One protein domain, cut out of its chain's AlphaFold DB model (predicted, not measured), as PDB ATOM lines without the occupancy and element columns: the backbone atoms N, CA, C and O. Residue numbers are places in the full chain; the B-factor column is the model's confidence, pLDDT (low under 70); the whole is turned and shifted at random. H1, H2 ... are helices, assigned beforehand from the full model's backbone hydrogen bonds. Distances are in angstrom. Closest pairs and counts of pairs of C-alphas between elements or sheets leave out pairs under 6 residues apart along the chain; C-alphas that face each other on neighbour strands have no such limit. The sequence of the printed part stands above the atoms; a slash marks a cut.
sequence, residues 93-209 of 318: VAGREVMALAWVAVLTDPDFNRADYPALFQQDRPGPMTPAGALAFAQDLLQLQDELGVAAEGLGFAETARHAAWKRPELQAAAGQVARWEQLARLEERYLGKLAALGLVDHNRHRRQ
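Overview. This is residues 93 to 209 of the 318 residues of an uncharacterized protein of Opitutae bacterium Tous-C8FEB (UniProt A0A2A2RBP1). A long helix, H5, runs through a flat all-helix body, with the shorter H3 folded back alongside it and the small H4 at the turn between them, where residues 166 to 171 stick out. H1 packs on both H2 and the later part of H5, residues 187 to 195, while H2 and H5 stay apart; H6 packs on the last residues of H2. The printed part has 117 residues with six named helices, H1 to H6 along the chain, and no named strand. It is compact, with a radius of gyration of the C-alphas of 14.4 A and spans of 39 by 37 by 20 A.

Arrangement. After Val 93 to Gly 95 comes H1, residues 96 to 107. H2, residues 131 to 149, touches H1 at a steep tilt of 59 degrees, opposite ways; their closest C-alphas, of Val 104 and Ala 134, are 5.1 A apart. H3, residues 157 to 167, is close to H2 but not clearly touching, with the closest C-alphas, of Gln 145 and Phe 157, 7.6 A apart. H4, residues 169 to 173, touches H3 only at the corner by their link, the closest C-alphas being those of Ala 165 and Gln 172 at 5.6 A. H5, residues 175 to 196, is the hub, touching H1, H3 and H4. With residues 178 to 188 alone it touches H3 at a shallow tilt of 28 degrees, opposite ways; the closest C-alphas, of Phe 157 and Ala 185, are 4.8 A apart. With residues 187 to 195 alone it touches H1 at a steep tilt of 67 degrees, opposite ways; the closest C-alphas, of Trp 103 and Tyr 191, are 5.6 A apart. H4 and H5 only just touch, only at the corner, with 3 pairs of C-alphas within 8 A, the closest those of Gln 172 and Val 178 at 6.6 A. H6, residues 203 to 209, touches residues 145 to 149 of H2 at a shallow tilt of 27 degrees, the same way; the closest C-alphas, of Gly 149 and Asn 204, are 5.7 A apart. Every O i to N i+4 pair is within hydrogen-bond range in H1, H2, H3, H4 and H6, and 17 of 18 are in H5.

Along the chain. H1 begins at C-alpha 96, (9.024, 4.734, 47.956), and is 16.6 A long from first to last C-alpha. H2 measures 26.1 A, H3 15.3 A and H4 6.7 A. H5 measures 31.8 A, from C-alpha 175 at (35.291, -13.856, 50.640). H6 measures 9.9 A and ends at C-alpha 209, (19.832, 10.502, 61.167).

Size, cuts and confidence. The two C-alphas farthest apart, of Glu 170 and Leu 198, are 40.7 A apart. The printed part has no cut. The link from H1 to H2, residues 108 to 130, is long. The mean pLDDT of the printed part is 88.1, and residues 165 to 175 are under 70.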
ATOM      1  N   VAL A  93      12.221  14.058  52.041       89.38
ATOM      2  CA  VAL A  93      12.405  12.605  52.071       89.38
ATOM      3  C   VAL A  93      11.719  11.975  50.861       89.38
ATOM      4  O   VAL A  93      10.521  12.154  50.645       89.38
ATOM      5  N   ALA A  94      12.467  11.186  50.090       92.75
ATOM      6  CA  ALA A  94      11.951  10.499  48.917       92.75
ATOM      7  C   ALA A  94      10.846   9.496  49.290       92.75
ATOM      8  O   ALA A  94      11.022   8.636  50.156       92.75
ATOM      9  N   GLY A  95       9.719   9.563  48.577       91.94
ATOM     10  CA  GLY A  95       8.698   8.517  48.609       91.94
ATOM     11  C   GLY A  95       9.207   7.209  47.995       91.94
ATOM     12  O   GLY A  95      10.113   7.207  47.158       91.94
ATOM     13  N   ARG A  96       8.592   6.081  48.372       92.75
ATOM     14  CA  ARG A  96       9.024   4.734  47.956       92.75
ATOM     15  C   ARG A  96       9.079   4.576  46.434       92.75
ATOM     16  O   ARG A  96       9.974   3.920  45.909       92.75
ATOM     17  N   GLU A  97       8.142   5.185  45.719       95.69
ATOM     18  CA  GLU A  97       8.057   5.155  44.261       95.69
ATOM     19  C   GLU A  97       9.234   5.898  43.623       95.69
ATOM     20  O   GLU A  97       9.829   5.406  42.664       95.69
ATOM     21  N   VAL A  98       9.613   7.050  44.182       96.62
ATOM     22  CA  VAL A  98      10.762   7.832  43.711       96.62
ATOM     23  C   VAL A  98      12.060   7.076  43.970       96.62
ATOM     24  O   VAL A  98      12.903   6.991  43.079       96.62
ATOM     25  N   MET A  99      12.196   6.452  45.143       97.06
ATOM     26  CA  MET A  99      13.340   5.592  45.452       97.06
ATOM     27  C   MET A  99      13.442   4.416  44.465       97.06
ATOM     28  O   MET A  99      14.513   4.142  43.925       97.06
ATOM     29  N   ALA A 100      12.322   3.752  44.155       97.38
ATOM     30  CA  ALA A 100      12.294   2.662  43.178       97.38
ATOM     31  C   ALA A 100      12.700   3.140  41.775       97.38
ATOM     32  O   ALA A 100      13.486   2.478  41.097       97.38
ATOM     33  N   LEU A 101      12.213   4.305  41.342       97.75
ATOM     34  CA  LEU A 101      12.578   4.892  40.053       97.75
ATOM     35  C   LEU A 101      14.046   5.333  40.004       97.75
ATOM     36  O   LEU A 101      14.686   5.160  38.968       97.75
ATOM     37  N   ALA A 102      14.605   5.836  41.106       97.88
ATOM     38  CA  ALA A 102      16.028   6.153  41.205       97.88
ATOM     39  C   ALA A 102      16.892   4.893  41.046       97.88
ATOM     40  O   ALA A 102      17.869   4.905  40.295       97.88
ATOM     41  N   TRP A 103      16.495   3.778  41.666       98.12
ATOM     42  CA  TRP A 103      17.141   2.482  41.451       98.12
ATOM     43  C   TRP A 103      17.036   2.011  39.999       98.12
ATOM     44  O   TRP A 103      18.044   1.625  39.403       98.12
ATOM     45  N   VAL A 104      15.847   2.091  39.394       98.25
ATOM     46  CA  VAL A 104      15.653   1.757  37.973       98.25
ATOM     47  C   VAL A 104      16.561   2.615  37.092       98.25
ATOM     48  O   VAL A 104      17.215   2.081  36.196       98.25
ATOM     49  N   ALA A 105      16.664   3.914  37.368       97.88
ATOM     50  CA  ALA A 105      17.520   4.829  36.625       97.88
ATOM     51  C   ALA A 105      19.005   4.449  36.719       97.88
ATOM     52  O   ALA A 105      19.720   4.619  35.740       97.88
ATOM     53  N   VAL A 106      19.478   3.913  37.851       97.81
ATOM     54  CA  VAL A 106      20.851   3.384  37.976       97.81
ATOM     55  C   VAL A 106      21.029   2.104  37.161       97.81
ATOM     56  O   VAL A 106      22.017   1.958  36.449       97.81
ATOM     57  N   LEU A 107      20.088   1.164  37.270       97.38
ATOM     58  CA  LEU A 107      20.204  -0.180  36.689       97.38
ATOM     59  C   LEU A 107      19.961  -0.223  35.171       97.38
ATOM     60  O   LEU A 107      20.312  -1.206  34.514       97.38
ATOM     61  N   THR A 108      19.335   0.817  34.623       97.69
ATOM     62  CA  THR A 108      19.074   0.988  33.184       97.69
ATOM     63  C   THR A 108      19.989   2.030  32.538       97.69
ATOM     64  O   THR A 108      19.903   2.237  31.328       97.69
ATOM     65  N   ASP A 109      20.868   2.665  33.324       96.81
ATOM     66  CA  ASP A 109      21.826   3.659  32.844       96.81
ATOM     67  C   ASP A 109      22.725   3.037  31.753       96.81
ATOM     68  O   ASP A 109      23.246   1.938  31.963       96.81
ATOM     69  N   PRO A 110      22.924   3.681  30.587       95.00
ATOM     70  CA  PRO A 110      23.809   3.161  29.544       95.00
ATOM     71  C   PRO A 110      25.240   2.888  30.029       95.00
ATOM     72  O   PRO A 110      25.886   1.971  29.521       95.00
ATOM     73  N   ASP A 111      25.704   3.633  31.037       94.00
ATOM     74  CA  ASP A 111      27.032   3.479  31.639       94.00
ATOM     75  C   ASP A 111      27.067   2.406  32.747       94.00
ATOM     76  O   ASP A 111      28.103   2.159  33.375       94.00
ATOM     77  N   PHE A 112      25.936   1.761  33.044       95.12
ATOM     78  CA  PHE A 112      25.873   0.646  33.979       95.12
ATOM     79  C   PHE A 112      26.145  -0.688  33.274       95.12
ATOM     80  O   PHE A 112      25.465  -1.086  32.326       95.12
ATOM     81  N   ASN A 113      27.115  -1.438  33.803       94.31
ATOM     82  CA  ASN A 113      27.442  -2.771  33.325       94.31
ATOM     83  C   ASN A 113      27.453  -3.787  34.474       94.31
ATOM     84  O   ASN A 113      28.212  -3.666  35.435       94.31
ATOM     85  N   ARG A 114      26.642  -4.844  34.352       94.25
ATOM     86  CA  ARG A 114      26.579  -5.946  35.329       94.25
ATOM     87  C   ARG A 114      27.905  -6.693  35.507       94.25
ATOM     88  O   ARG A 114      28.133  -7.257  36.576       94.25
ATOM     89  N   ALA A 115      28.791  -6.662  34.510       93.31
ATOM     90  CA  ALA A 115      30.132  -7.240  34.610       93.31
ATOM     91  C   ALA A 115      31.004  -6.562  35.690       93.31
ATOM     92  O   ALA A 115      31.883  -7.207  36.253       93.31
ATOM     93  N   ASP A 116      30.712  -5.308  36.061       93.12
ATOM     94  CA  ASP A 116      31.454  -4.570  37.100       93.12
ATOM     95  C   ASP A 116      31.075  -4.991  38.535       93.12
ATOM     96  O   ASP A 116      31.660  -4.505  39.516       93.12
ATOM     97  N   TYR A 117      30.076  -5.874  38.667       93.81
ATOM     98  CA  TYR A 117      29.540  -6.363  39.938       93.81
ATOM     99  C   TYR A 117      29.422  -7.905  39.948       93.81
ATOM    100  O   TYR A 117      28.320  -8.458  40.050       93.81
ATOM    101  N   PRO A 118      30.551  -8.638  39.863       92.12
ATOM    102  CA  PRO A 118      30.556 -10.098  39.739       92.12
ATOM    103  C   PRO A 118      30.100 -10.889  40.966       92.12
ATOM    104  O   PRO A 118      29.819 -12.078  40.847       92.12
ATOM    105  N   ALA A 119      30.004 -10.259  42.136       90.25
ATOM    106  CA  ALA A 119      29.431 -10.878  43.328       90.25
ATOM    107  C   ALA A 119      27.896 -10.736  43.375       90.25
ATOM    108  O   ALA A 119      27.252 -11.410  44.180       90.25
ATOM    109  N   LEU A 120      27.309  -9.882  42.523       90.69
ATOM    110  CA  LEU A 120      25.863  -9.657  42.435       90.69
ATOM    111  C   LEU A 120      25.224 -10.282  41.200       90.69
ATOM    112  O   LEU A 120      24.120 -10.818  41.298       90.69
ATOM    113  N   PHE A 121      25.896 -10.225  40.049       91.56
ATOM    114  CA  PHE A 121      25.314 -10.649  38.778       91.56
ATOM    115  C   PHE A 121      26.107 -11.764  38.101       91.56
ATOM    116  O   PHE A 121      27.332 -11.853  38.182       91.56
ATOM    117  N   GLN A 122      25.373 -12.595  37.360       84.38
ATOM    118  CA  GLN A 122      25.959 -13.589  36.466       84.38
ATOM    119  C   GLN A 122      26.692 -12.888  35.312       84.38
ATOM    120  O   GLN A 122      26.200 -11.910  34.749       84.38
ATOM    121  N   GLN A 123      27.880 -13.389  34.977       83.06
ATOM    122  CA  GLN A 123      28.808 -12.737  34.044       83.06
ATOM    123  C   GLN A 123      28.466 -12.954  32.564       83.06
ATOM    124  O   GLN A 123      29.005 -12.279  31.694       83.06
ATOM    125  N   ASP A 124      27.550 -13.871  32.263       81.50
ATOM    126  CA  ASP A 124      27.088 -14.201  30.911       81.50
ATOM    127  C   ASP A 124      26.090 -13.177  30.341       81.50
ATOM    128  O   ASP A 124      25.692 -13.269  29.180       81.50
ATOM    129  N   ARG A 125      25.682 -12.184  31.138       83.31
ATOM    130  CA  ARG A 125      24.741 -11.136  30.729       83.31
ATOM    131  C   ARG A 125      25.313  -9.744  31.027       83.31
ATOM    132  O   ARG A 125      24.906  -9.129  32.015       83.31
ATOM    133  N   PRO A 126      26.242  -9.237  30.199       86.31
ATOM    134  CA  PRO A 126      26.802  -7.898  30.367       86.31
ATOM    135  C   PRO A 126      25.784  -6.796  30.026       86.31
ATOM    136  O   PRO A 126      24.734  -7.048  29.427       86.31
ATOM    137  N   GLY A 127      26.112  -5.561  30.406       91.56
ATOM    138  CA  GLY A 127      25.329  -4.362  30.101       91.56
ATOM    139  C   GLY A 127      24.141  -4.112  31.040       91.56
ATOM    140  O   GLY A 127      23.957  -4.850  32.023       91.56
ATOM    141  N   PRO A 128      23.336  -3.075  30.746       94.56
ATOM    142  CA  PRO A 128      22.249  -2.637  31.610       94.56
ATOM    143  C   PRO A 128      21.100  -3.644  31.691       94.56
ATOM    144  O   PRO A 128      20.992  -4.587  30.900       94.56
ATOM    145  N   MET A 129      20.241  -3.465  32.693       95.00
ATOM    146  CA  MET A 129      19.024  -4.258  32.851       95.00
ATOM    147  C   MET A 129      17.906  -3.727  31.947       95.00
ATOM    148  O   MET A 129      17.889  -2.564  31.552       95.00
ATOM    149  N   THR A 130      16.925  -4.578  31.644       95.88
ATOM    150  CA  THR A 130      15.665  -4.103  31.059       95.88
ATOM    151  C   THR A 130      14.868  -3.337  32.120       95.88
ATOM    152  O   THR A 130      14.965  -3.693  33.296       95.88
ATOM    153  N   PRO A 131      14.027  -2.350  31.758       95.94
ATOM    154  CA  PRO A 131      13.249  -1.590  32.743       95.94
ATOM    155  C   PRO A 131      12.404  -2.461  33.684       95.94
ATOM    156  O   PRO A 131      12.382  -2.232  34.889       95.94
ATOM    157  N   ALA A 132      11.766  -3.514  33.158       96.00
ATOM    158  CA  ALA A 132      10.983  -4.444  33.971       96.00
ATOM    159  C   ALA A 132      11.856  -5.250  34.953       96.00
ATOM    160  O   ALA A 132      11.487  -5.415  36.113       96.00
ATOM    161  N   GLY A 133      13.025  -5.726  34.506       95.69
ATOM    162  CA  GLY A 133      13.965  -6.441  35.373       95.69
ATOM    163  C   GLY A 133      14.611  -5.530  36.418       95.69
ATOM    164  O   GLY A 133      14.794  -5.940  37.559       95.69
ATOM    165  N   ALA A 134      14.903  -4.285  36.041       97.19
ATOM    166  CA  ALA A 134      15.419  -3.262  36.939       97.19
ATOM    167  C   ALA A 134      14.413  -2.919  38.041       97.19
ATOM    168  O   ALA A 134      14.810  -2.799  39.192       97.19
ATOM    169  N   LEU A 135      13.119  -2.805  37.715       97.75
ATOM    170  CA  LEU A 135      12.085  -2.506  38.707       97.75
ATOM    171  C   LEU A 135      11.924  -3.638  39.727       97.75
ATOM    172  O   LEU A 135      11.858  -3.366  40.921       97.75
ATOM    173  N   ALA A 136      11.898  -4.893  39.272       96.56
ATOM    174  CA  ALA A 136      11.835  -6.039  40.178       96.56
ATOM    175  C   ALA A 136      13.052  -6.066  41.119       96.56
ATOM    176  O   ALA A 136      12.899  -6.162  42.332       96.56
ATOM    177  N   PHE A 137      14.258  -5.876  40.576       96.00
ATOM    178  CA  PHE A 137      15.472  -5.846  41.391       96.00
ATOM    179  C   PHE A 137      15.522  -4.635  42.338       96.00
ATOM    180  O   PHE A 137      15.964  -4.759  43.474       96.00
ATOM    181  N   ALA A 138      15.022  -3.471  41.914       96.94
ATOM    182  CA  ALA A 138      14.888  -2.292  42.764       96.94
ATOM    183  C   ALA A 138      13.974  -2.552  43.971       96.94
ATOM    184  O   ALA A 138      14.276  -2.110  45.075       96.94
ATOM    185  N   GLN A 139      12.871  -3.281  43.783       96.44
ATOM    186  CA  GLN A 139      11.971  -3.655  44.878       96.44
ATOM    187  C   GLN A 139      12.661  -4.578  45.888       96.44
ATOM    188  O   GLN A 139      12.524  -4.347  47.089       96.44
ATOM    189  N   ASP A 140      13.448  -5.547  45.410       95.88
ATOM    190  CA  ASP A 140      14.258  -6.417  46.271       95.88
ATOM    191  C   ASP A 140      15.304  -5.610  47.063       95.88
ATOM    192  O   ASP A 140      15.493  -5.833  48.259       95.88
ATOM    193  N   LEU A 141      15.967  -4.640  46.417       95.50
ATOM    194  CA  LEU A 141      16.936  -3.754  47.073       95.50
ATOM    195  C   LEU A 141      16.278  -2.890  48.152       95.50
ATOM    196  O   LEU A 141      16.809  -2.808  49.256       95.50
ATOM    197  N   LEU A 142      15.117  -2.296  47.864       94.50
ATOM    198  CA  LEU A 142      14.368  -1.496  48.837       94.50
ATOM    199  C   LEU A 142      13.907  -2.336  50.026       94.50
ATOM    200  O   LEU A 142      14.027  -1.897  51.164       94.50
ATOM    201  N   GLN A 143      13.418  -3.555  49.780       94.06
ATOM    202  CA  GLN A 143      13.064  -4.471  50.859       94.06
ATOM    203  C   GLN A 143      14.284  -4.791  51.732       94.06
ATOM    204  O   GLN A 143      14.191  -4.734  52.957       94.06
ATOM    205  N   LEU A 144      15.436  -5.078  51.121       92.69
ATOM    206  CA  LEU A 144      16.660  -5.352  51.867       92.69
ATOM    207  C   LEU A 144      17.121  -4.130  52.678       92.69
ATOM    208  O   LEU A 144      17.542  -4.281  53.822       92.69
ATOM    209  N   GLN A 145      17.021  -2.921  52.118       91.25
ATOM    210  CA  GLN A 145      17.313  -1.678  52.840       91.25
ATOM    211  C   GLN A 145      16.363  -1.482  54.031       91.25
ATOM    212  O   GLN A 145      16.823  -1.100  55.105       91.25
ATOM    213  N   ASP A 146      15.072  -1.789  53.879       89.12
ATOM    214  CA  ASP A 146      14.094  -1.715  54.971       89.12
ATOM    215  C   ASP A 146      14.421  -2.717  56.090       89.12
ATOM    216  O   ASP A 146      14.408  -2.356  57.268       89.12
ATOM    217  N   GLU A 147      14.774  -3.957  55.742       88.75
ATOM    218  CA  GLU A 147      15.162  -4.999  56.704       88.75
ATOM    219  C   GLU A 147      16.418  -4.608  57.503       88.75
ATOM    220  O   GLU A 147      16.463  -4.782  58.725       88.75
ATOM    221  N   LEU A 148      17.425  -4.032  56.839       87.69
ATOM    222  CA  LEU A 148      18.652  -3.555  57.486       87.69
ATOM    223  C   LEU A 148      18.425  -2.276  58.306       87.69
ATOM    224  O   LEU A 148      18.991  -2.121  59.393       87.69
ATOM    225  N   GLY A 149      17.556  -1.386  57.824       83.81
ATOM    226  CA  GLY A 149      17.223  -0.115  58.464       83.81
ATOM    227  C   GLY A 149      16.516  -0.263  59.815       83.81
ATOM    228  O   GLY A 149      16.517   0.674  60.610       83.81
ATOM    229  N   VAL A 150      15.948  -1.435  60.120       80.50
ATOM    230  CA  VAL A 150      15.337  -1.735  61.430       80.50
ATOM    231  C   VAL A 150      16.385  -1.987  62.525       80.50
ATOM    232  O   VAL A 150      16.071  -1.864  63.713       80.50
ATOM    233  N   ALA A 151      17.632  -2.310  62.161       80.25
ATOM    234  CA  ALA A 151      18.711  -2.538  63.121       80.25
ATOM    235  C   ALA A 151      18.969  -1.306  64.010       80.25
ATOM    236  O   ALA A 151      18.718  -0.173  63.608       80.25
ATOM    237  N   ALA A 152      19.531  -1.517  65.207       72.44
ATOM    238  CA  ALA A 152      19.777  -0.442  66.180       72.44
ATOM    239  C   ALA A 152      20.617   0.712  65.607       72.44
ATOM    240  O   ALA A 152      20.380   1.876  65.904       72.44
ATOM    241  N   GLU A 153      21.568   0.386  64.734       77.75
ATOM    242  CA  GLU A 153      22.476   1.347  64.102       77.75
ATOM    243  C   GLU A 153      21.897   1.973  62.814       77.75
ATOM    244  O   GLU A 153      22.520   2.882  62.258       77.75
ATOM    245  N   GLY A 154      20.739   1.489  62.338       77.19
ATOM    246  CA  GLY A 154      20.118   1.864  61.064       77.19
ATOM    247  C   GLY A 154      21.056   1.597  59.888       77.19
ATOM    248  O   GLY A 154      21.595   2.531  59.299       77.19
ATOM    249  N   LEU A 155      21.340   0.327  59.600       82.75
ATOM    250  CA  LEU A 155      22.427  -0.041  58.692       82.75
ATOM    251  C   LEU A 155      22.045   0.165  57.218       82.75
ATOM    252  O   LEU A 155      20.975  -0.263  56.791       82.75
ATOM    253  N   GLY A 156      22.955   0.758  56.438       85.31
ATOM    254  CA  GLY A 156      22.966   0.677  54.976       85.31
ATOM    255  C   GLY A 156      23.860  -0.466  54.485       85.31
ATOM    256  O   GLY A 156      24.396  -1.256  55.280       85.31
ATOM    257  N   PHE A 157      24.074  -0.567  53.172       88.88
ATOM    258  CA  PHE A 157      24.927  -1.626  52.623       88.88
ATOM    259  C   PHE A 157      26.400  -1.417  52.981       88.88
ATOM    260  O   PHE A 157      27.096  -2.380  53.321       88.88
ATOM    261  N   ALA A 158      26.866  -0.164  52.983       86.31
ATOM    262  CA  ALA A 158      28.238   0.178  53.351       86.31
ATOM    263  C   ALA A 158      28.560  -0.192  54.810       86.31
ATOM    264  O   ALA A 158      29.599  -0.797  55.091       86.31
ATOM    265  N   GLU A 159      27.671   0.131  55.752       85.88
ATOM    266  CA  GLU A 159      27.847  -0.247  57.155       85.88
ATOM    267  C   GLU A 159      27.756  -1.757  57.353       85.88
ATOM    268  O   GLU A 159      28.545  -2.319  58.114       85.88
ATOM    269  N   THR A 160      26.855  -2.429  56.633       84.69
ATOM    270  CA  THR A 160      26.718  -3.889  56.697       84.69
ATOM    271  C   THR A 160      27.994  -4.592  56.232       84.69
ATOM    272  O   THR A 160      28.445  -5.525  56.899       84.69
ATOM    273  N   ALA A 161      28.639  -4.110  55.162       83.06
ATOM    274  CA  ALA A 161      29.927  -4.635  54.703       83.06
ATOM    275  C   ALA A 161      31.001  -4.553  55.806       83.06
ATOM    276  O   ALA A 161      31.689  -5.536  56.094       83.06
ATOM    277  N   ARG A 162      31.091  -3.401  56.487       80.88
ATOM    278  CA  ARG A 162      32.030  -3.182  57.602       80.88
ATOM    279  C   ARG A 162      31.703  -4.068  58.809       80.88
ATOM    280  O   ARG A 162      32.604  -4.664  59.395       80.88
ATOM    281  N   HIS A 163      30.423  -4.198  59.162       76.31
ATOM    282  CA  HIS A 163      29.973  -5.034  60.279       76.31
ATOM    283  C   HIS A 163      30.205  -6.526  60.037       76.31
ATOM    284  O   HIS A 163      30.651  -7.224  60.951       76.31
ATOM    285  N   ALA A 164      29.931  -7.019  58.826       70.06
ATOM    286  CA  ALA A 164      30.167  -8.410  58.450       70.06
ATOM    287  C   ALA A 164      31.656  -8.768  58.545       70.06
ATOM    288  O   ALA A 164      31.998  -9.822  59.078       70.06
ATOM    289  N   ALA A 165      32.532  -7.858  58.107       65.81
ATOM    290  CA  ALA A 165      33.976  -8.008  58.233       65.81
ATOM    291  C   ALA A 165      34.451  -8.021  59.701       65.81
ATOM    292  O   ALA A 165      35.401  -8.728  60.025       65.81
ATOM    293  N   TRP A 166      33.796  -7.267  60.592       55.81
ATOM    294  CA  TRP A 166      34.211  -7.125  61.993       55.81
ATOM    295  C   TRP A 166      33.668  -8.213  62.932       55.81
ATOM    296  O   TRP A 166      34.421  -8.792  63.711       55.81
ATOM    297  N   LYS A 167      32.356  -8.491  62.907       63.84
ATOM    298  CA  LYS A 167      31.699  -9.342  63.923       63.84
ATOM    299  C   LYS A 167      31.803 -10.845  63.657       63.84
ATOM    300  O   LYS A 167      31.562 -11.620  64.579       63.84
ATOM    301  N   ARG A 168      32.107 -11.269  62.427       64.88
ATOM    302  CA  ARG A 168      32.217 -12.691  62.059       64.88
ATOM    303  C   ARG A 168      33.426 -12.928  61.154       64.88
ATOM    304  O   ARG A 168      33.272 -12.978  59.933       64.88
ATOM    305  N   PRO A 169      34.620 -13.121  61.733       61.88
ATOM    306  CA  PRO A 169      35.838 -13.400  60.974       61.88
ATOM    307  C   PRO A 169      35.698 -14.624  60.050       61.88
ATOM    308  O   PRO A 169      36.262 -14.643  58.959       61.88
ATOM    309  N   GLU A 170      34.879 -15.624  60.409       64.06
ATOM    310  CA  GLU A 170      34.587 -16.762  59.524       64.06
ATOM    311  C   GLU A 170      33.817 -16.397  58.238       64.06
ATOM    312  O   GLU A 170      33.981 -17.066  57.217       64.06
ATOM    313  N   LEU A 171      33.015 -15.323  58.231       56.66
ATOM    314  CA  LEU A 171      32.390 -14.801  57.005       56.66
ATOM    315  C   LEU A 171      33.395 -14.044  56.136       56.66
ATOM    316  O   LEU A 171      33.242 -14.008  54.921       56.66
ATOM    317  N   GLN A 172      34.446 -13.498  56.745       55.12
ATOM    318  CA  GLN A 172      35.585 -12.923  56.034       55.12
ATOM    319  C   GLN A 172      36.340 -14.006  55.244       55.12
ATOM    320  O   GLN A 172      36.762 -13.765  54.114       55.12
ATOM    321  N   ALA A 173      36.428 -15.228  55.789       54.91
ATOM    322  CA  ALA A 173      36.947 -16.396  55.069       54.91
ATOM    323  C   ALA A 173      36.030 -16.828  53.905       54.91
ATOM    324  O   ALA A 173      36.505 -17.346  52.894       54.91
ATOM    325  N   ALA A 174      34.725 -16.549  53.994       60.78
ATOM    326  CA  ALA A 174      33.787 -16.643  52.878       60.78
ATOM    327  C   ALA A 174      33.827 -15.360  52.022       60.78
ATOM    328  O   ALA A 174      32.826 -14.652  51.905       60.78
ATOM    329  N   ALA A 175      34.980 -15.079  51.399       62.41
ATOM    330  CA  ALA A 175      35.291 -13.856  50.640       62.41
ATOM    331  C   ALA A 175      34.167 -13.346  49.704       62.41
ATOM    332  O   ALA A 175      34.022 -12.142  49.499       62.41
ATOM    333  N   GLY A 176      33.325 -14.242  49.175       72.38
ATOM    334  CA  GLY A 176      32.178 -13.881  48.337       72.38
ATOM    335  C   GLY A 176      31.067 -13.085  49.043       72.38
ATOM    336  O   GLY A 176      30.405 -12.286  48.389       72.38
ATOM    337  N   GLN A 177      30.857 -13.251  50.356       75.25
ATOM    338  CA  GLN A 177      29.806 -12.531  51.097       75.25
ATOM    339  C   GLN A 177      30.173 -11.060  51.333       75.25
ATOM    340  O   GLN A 177      29.338 -10.184  51.127       75.25
ATOM    341  N   VAL A 178      31.421 -10.775  51.717       82.06
ATOM    342  CA  VAL A 178      31.899  -9.392  51.912       82.06
ATOM    343  C   VAL A 178      31.905  -8.641  50.580       82.06
ATOM    344  O   VAL A 178      31.328  -7.560  50.490       82.06
ATOM    345  N   ALA A 179      32.428  -9.267  49.517       86.69
ATOM    346  CA  ALA A 179      32.431  -8.686  48.173       86.69
ATOM    347  C   ALA A 179      31.015  -8.362  47.661       86.69
ATOM    348  O   ALA A 179      30.818  -7.377  46.947       86.69
ATOM    349  N   ARG A 180      30.007  -9.163  48.041       89.44
ATOM    350  CA  ARG A 180      28.600  -8.898  47.714       89.44
ATOM    351  C   ARG A 180      28.110  -7.597  48.352       89.44
ATOM    352  O   ARG A 180      27.522  -6.771  47.661       89.44
ATOM    353  N   TRP A 181      28.367  -7.397  49.645       90.94
ATOM    354  CA  TRP A 181      27.958  -6.180  50.355       90.94
ATOM    355  C   TRP A 181      28.696  -4.933  49.862       90.94
ATOM    356  O   TRP A 181      28.071  -3.892  49.689       90.94
ATOM    357  N   GLU A 182      29.989  -5.038  49.558       91.12
ATOM    358  CA  GLU A 182      30.762  -3.933  48.972       91.12
ATOM    359  C   GLU A 182      30.218  -3.516  47.597       91.12
ATOM    360  O   GLU A 182      30.128  -2.331  47.277       91.12
ATOM    361  N   GLN A 183      29.808  -4.486  46.779       94.44
ATOM    362  CA  GLN A 183      29.191  -4.210  45.485       94.44
ATOM    363  C   GLN A 183      27.790  -3.606  45.614       94.44
ATOM    364  O   GLN A 183      27.452  -2.716  44.833       94.44
ATOM    365  N   LEU A 184      26.999  -4.032  46.605       95.62
ATOM    366  CA  LEU A 184      25.721  -3.391  46.932       95.62
ATOM    367  C   LEU A 184      25.930  -1.944  47.392       95.62
ATOM    368  O   LEU A 184      25.222  -1.059  46.925       95.62
ATOM    369  N   ALA A 185      26.941  -1.679  48.223       94.56
ATOM    370  CA  ALA A 185      27.283  -0.328  48.669       94.56
ATOM    371  C   ALA A 185      27.654   0.597  47.496       94.56
ATOM    372  O   ALA A 185      27.153   1.712  47.402       94.56
ATOM    373  N   ARG A 186      28.454   0.111  46.536       95.44
ATOM    374  CA  ARG A 186      28.773   0.863  45.305       95.44
ATOM    375  C   ARG A 186      27.534   1.185  44.461       95.44
ATOM    376  O   ARG A 186      27.476   2.238  43.830       95.44
ATOM    377  N   LEU A 187      26.558   0.275  44.406       96.19
ATOM    378  CA  LEU A 187      25.276   0.525  43.740       96.19
ATOM    379  C   LEU A 187      24.442   1.566  44.499       96.19
ATOM    380  O   LEU A 187      23.874   2.462  43.876       96.19
ATOM    381  N   GLU A 188      24.411   1.474  45.828       96.06
ATOM    382  CA  GLU A 188      23.717   2.418  46.708       96.06
ATOM    383  C   GLU A 188      24.276   3.833  46.582       96.06
ATOM    384  O   GLU A 188      23.498   4.772  46.482       96.06
ATOM    385  N   GLU A 189      25.592   4.010  46.450       95.94
ATOM    386  CA  GLU A 189      26.191   5.323  46.173       95.94
ATOM    387  C   GLU A 189      25.654   5.956  44.878       95.94
ATOM    388  O   GLU A 189      25.316   7.142  44.859       95.94
ATOM    389  N   ARG A 190      25.515   5.171  43.798       97.06
ATOM    390  CA  ARG A 190      24.931   5.663  42.536       97.06
ATOM    391  C   ARG A 190      23.460   6.041  42.710       97.06
ATOM    392  O   ARG A 190      23.029   7.064  42.182       97.06
ATOM    393  N   TYR A 191      22.707   5.230  43.445       97.12
ATOM    394  CA  TYR A 191      21.296   5.467  43.754       97.12
ATOM    395  C   TYR A 191      21.096   6.738  44.588       97.12
ATOM    396  O   TYR A 191      20.306   7.603  44.209       97.12
ATOM    397  N   LEU A 192      21.877   6.906  45.655       95.81
ATOM    398  CA  LEU A 192      21.873   8.108  46.484       95.81
ATOM    399  C   LEU A 192      22.257   9.344  45.665       95.81
ATOM    400  O   LEU A 192      21.672  10.405  45.857       95.81
ATOM    401  N   GLY A 193      23.177   9.203  44.706       96.50
ATOM    402  CA  GLY A 193      23.500  10.258  43.746       96.50
ATOM    403  C   GLY A 193      22.306  10.681  42.882       96.50
ATOM    404  O   GLY A 193      22.114  11.876  42.661       96.50
ATOM    405  N   LYS A 194      21.465   9.735  42.428       96.88
ATOM    406  CA  LYS A 194      20.232  10.054  41.681       96.88
ATOM    407  C   LYS A 194      19.215  10.795  42.560       96.88
ATOM    408  O   LYS A 194      18.603  11.738  42.071       96.88
ATOM    409  N   LEU A 195      19.055  10.414  43.832       96.44
ATOM    410  CA  LEU A 195      18.169  11.127  44.766       96.44
ATOM    411  C   LEU A 195      18.679  12.535  45.092       96.44
ATOM    412  O   LEU A 195      17.921  13.498  44.998       96.44
ATOM    413  N   ALA A 196      19.973  12.671  45.383       94.75
ATOM    414  CA  ALA A 196      20.586  13.958  45.696       94.75
ATOM    415  C   ALA A 196      20.478  14.953  44.528       94.75
ATOM    416  O   ALA A 196      20.249  16.139  44.749       94.75
ATOM    417  N   ALA A 197      20.571  14.480  43.280       95.00
ATOM    418  CA  ALA A 197      20.359  15.312  42.093       95.00
ATOM    419  C   ALA A 197      18.923  15.865  41.975       95.00
ATOM    420  O   ALA A 197      18.708  16.851  41.272       95.00
ATOM    421  N   LEU A 198      17.955  15.246  42.657       94.06
ATOM    422  CA  LEU A 198      16.572  15.712  42.767       94.06
ATOM    423  C   LEU A 198      16.326  16.548  44.035       94.06
ATOM    424  O   LEU A 198      15.197  16.966  44.259       94.06
ATOM    425  N   GLY A 199      17.350  16.778  44.866       93.56
ATOM    426  CA  GLY A 199      17.200  17.427  46.171       93.56
ATOM    427  C   GLY A 199      16.537  16.543  47.233       93.56
ATOM    428  O   GLY A 199      16.094  17.060  48.252       93.56
ATOM    429  N   LEU A 200      16.465  15.226  47.002       94.19
ATOM    430  CA  LEU A 200      15.771  14.281  47.874       94.19
ATOM    431  C   LEU A 200      16.737  13.444  48.715       94.19
ATOM    432  O   LEU A 200      17.851  13.123  48.287       94.19
ATOM    433  N   VAL A 201      16.264  13.005  49.882       92.50
ATOM    434  CA  VAL A 201      17.008  12.137  50.803       92.50
ATOM    435  C   VAL A 201      16.343  10.773  50.944       92.50
ATOM    436  O   VAL A 201      15.121  10.641  50.957       92.50
ATOM    437  N   ASP A 202      17.167   9.730  51.044       92.38
ATOM    438  CA  ASP A 202      16.716   8.360  51.275       92.38
ATOM    439  C   ASP A 202      15.989   8.211  52.623       92.38
ATOM    440  O   ASP A 202      16.465   8.675  53.663       92.38
ATOM    441  N   HIS A 203      14.852   7.511  52.612       89.00
ATOM    442  CA  HIS A 203      13.998   7.330  53.782       89.00
ATOM    443  C   HIS A 203      14.700   6.658  54.973       89.00
ATOM    444  O   HIS A 203      14.570   7.117  56.111       89.00
ATOM    445  N   ASN A 204      15.461   5.588  54.742       88.62
ATOM    446  CA  ASN A 204      16.125   4.853  55.818       88.62
ATOM    447  C   ASN A 204      17.341   5.623  56.343       88.62
ATOM    448  O   ASN A 204      17.583   5.643  57.554       88.62
ATOM    449  N   ARG A 205      18.045   6.349  55.467       88.06
ATOM    450  CA  ARG A 205      19.107   7.277  55.877       88.06
ATOM    451  C   ARG A 205      18.570   8.413  56.747       88.06
ATOM    452  O   ARG A 205      19.162   8.697  57.787       88.06
ATOM    453  N   HIS A 206      17.440   9.007  56.367       87.75
ATOM    454  CA  HIS A 206      16.787  10.046  57.159       87.75
ATOM    455  C   HIS A 206      16.363   9.513  58.536       87.75
ATOM    456  O   HIS A 206      16.714  10.091  59.562       87.75
ATOM    457  N   ARG A 207      15.700   8.348  58.589       87.25
ATOM    458  CA  ARG A 207      15.310   7.708  59.861       87.25
ATOM    459  C   ARG A 207      16.496   7.445  60.779       87.25
ATOM    460  O   ARG A 207      16.406   7.666  61.985       87.25
ATOM    461  N   ARG A 208      17.617   6.987  60.218       87.44
ATOM    462  CA  ARG A 208      18.864   6.794  60.964       87.44
ATOM    463  C   ARG A 208      19.388   8.114  61.527       87.44
ATOM    464  O   ARG A 208      19.755   8.168  62.696       87.44
ATOM    465  N   GLN A 209      19.406   9.174  60.726       86.00
ATOM    466  CA  GLN A 209      19.832  10.502  61.167       86.00
ATOM    467  C   GLN A 209      18.953  11.034  62.305       86.00
ATOM    468  O   GLN A 209      19.483  11.485  63.318       86.00
TER     469      GLN A 209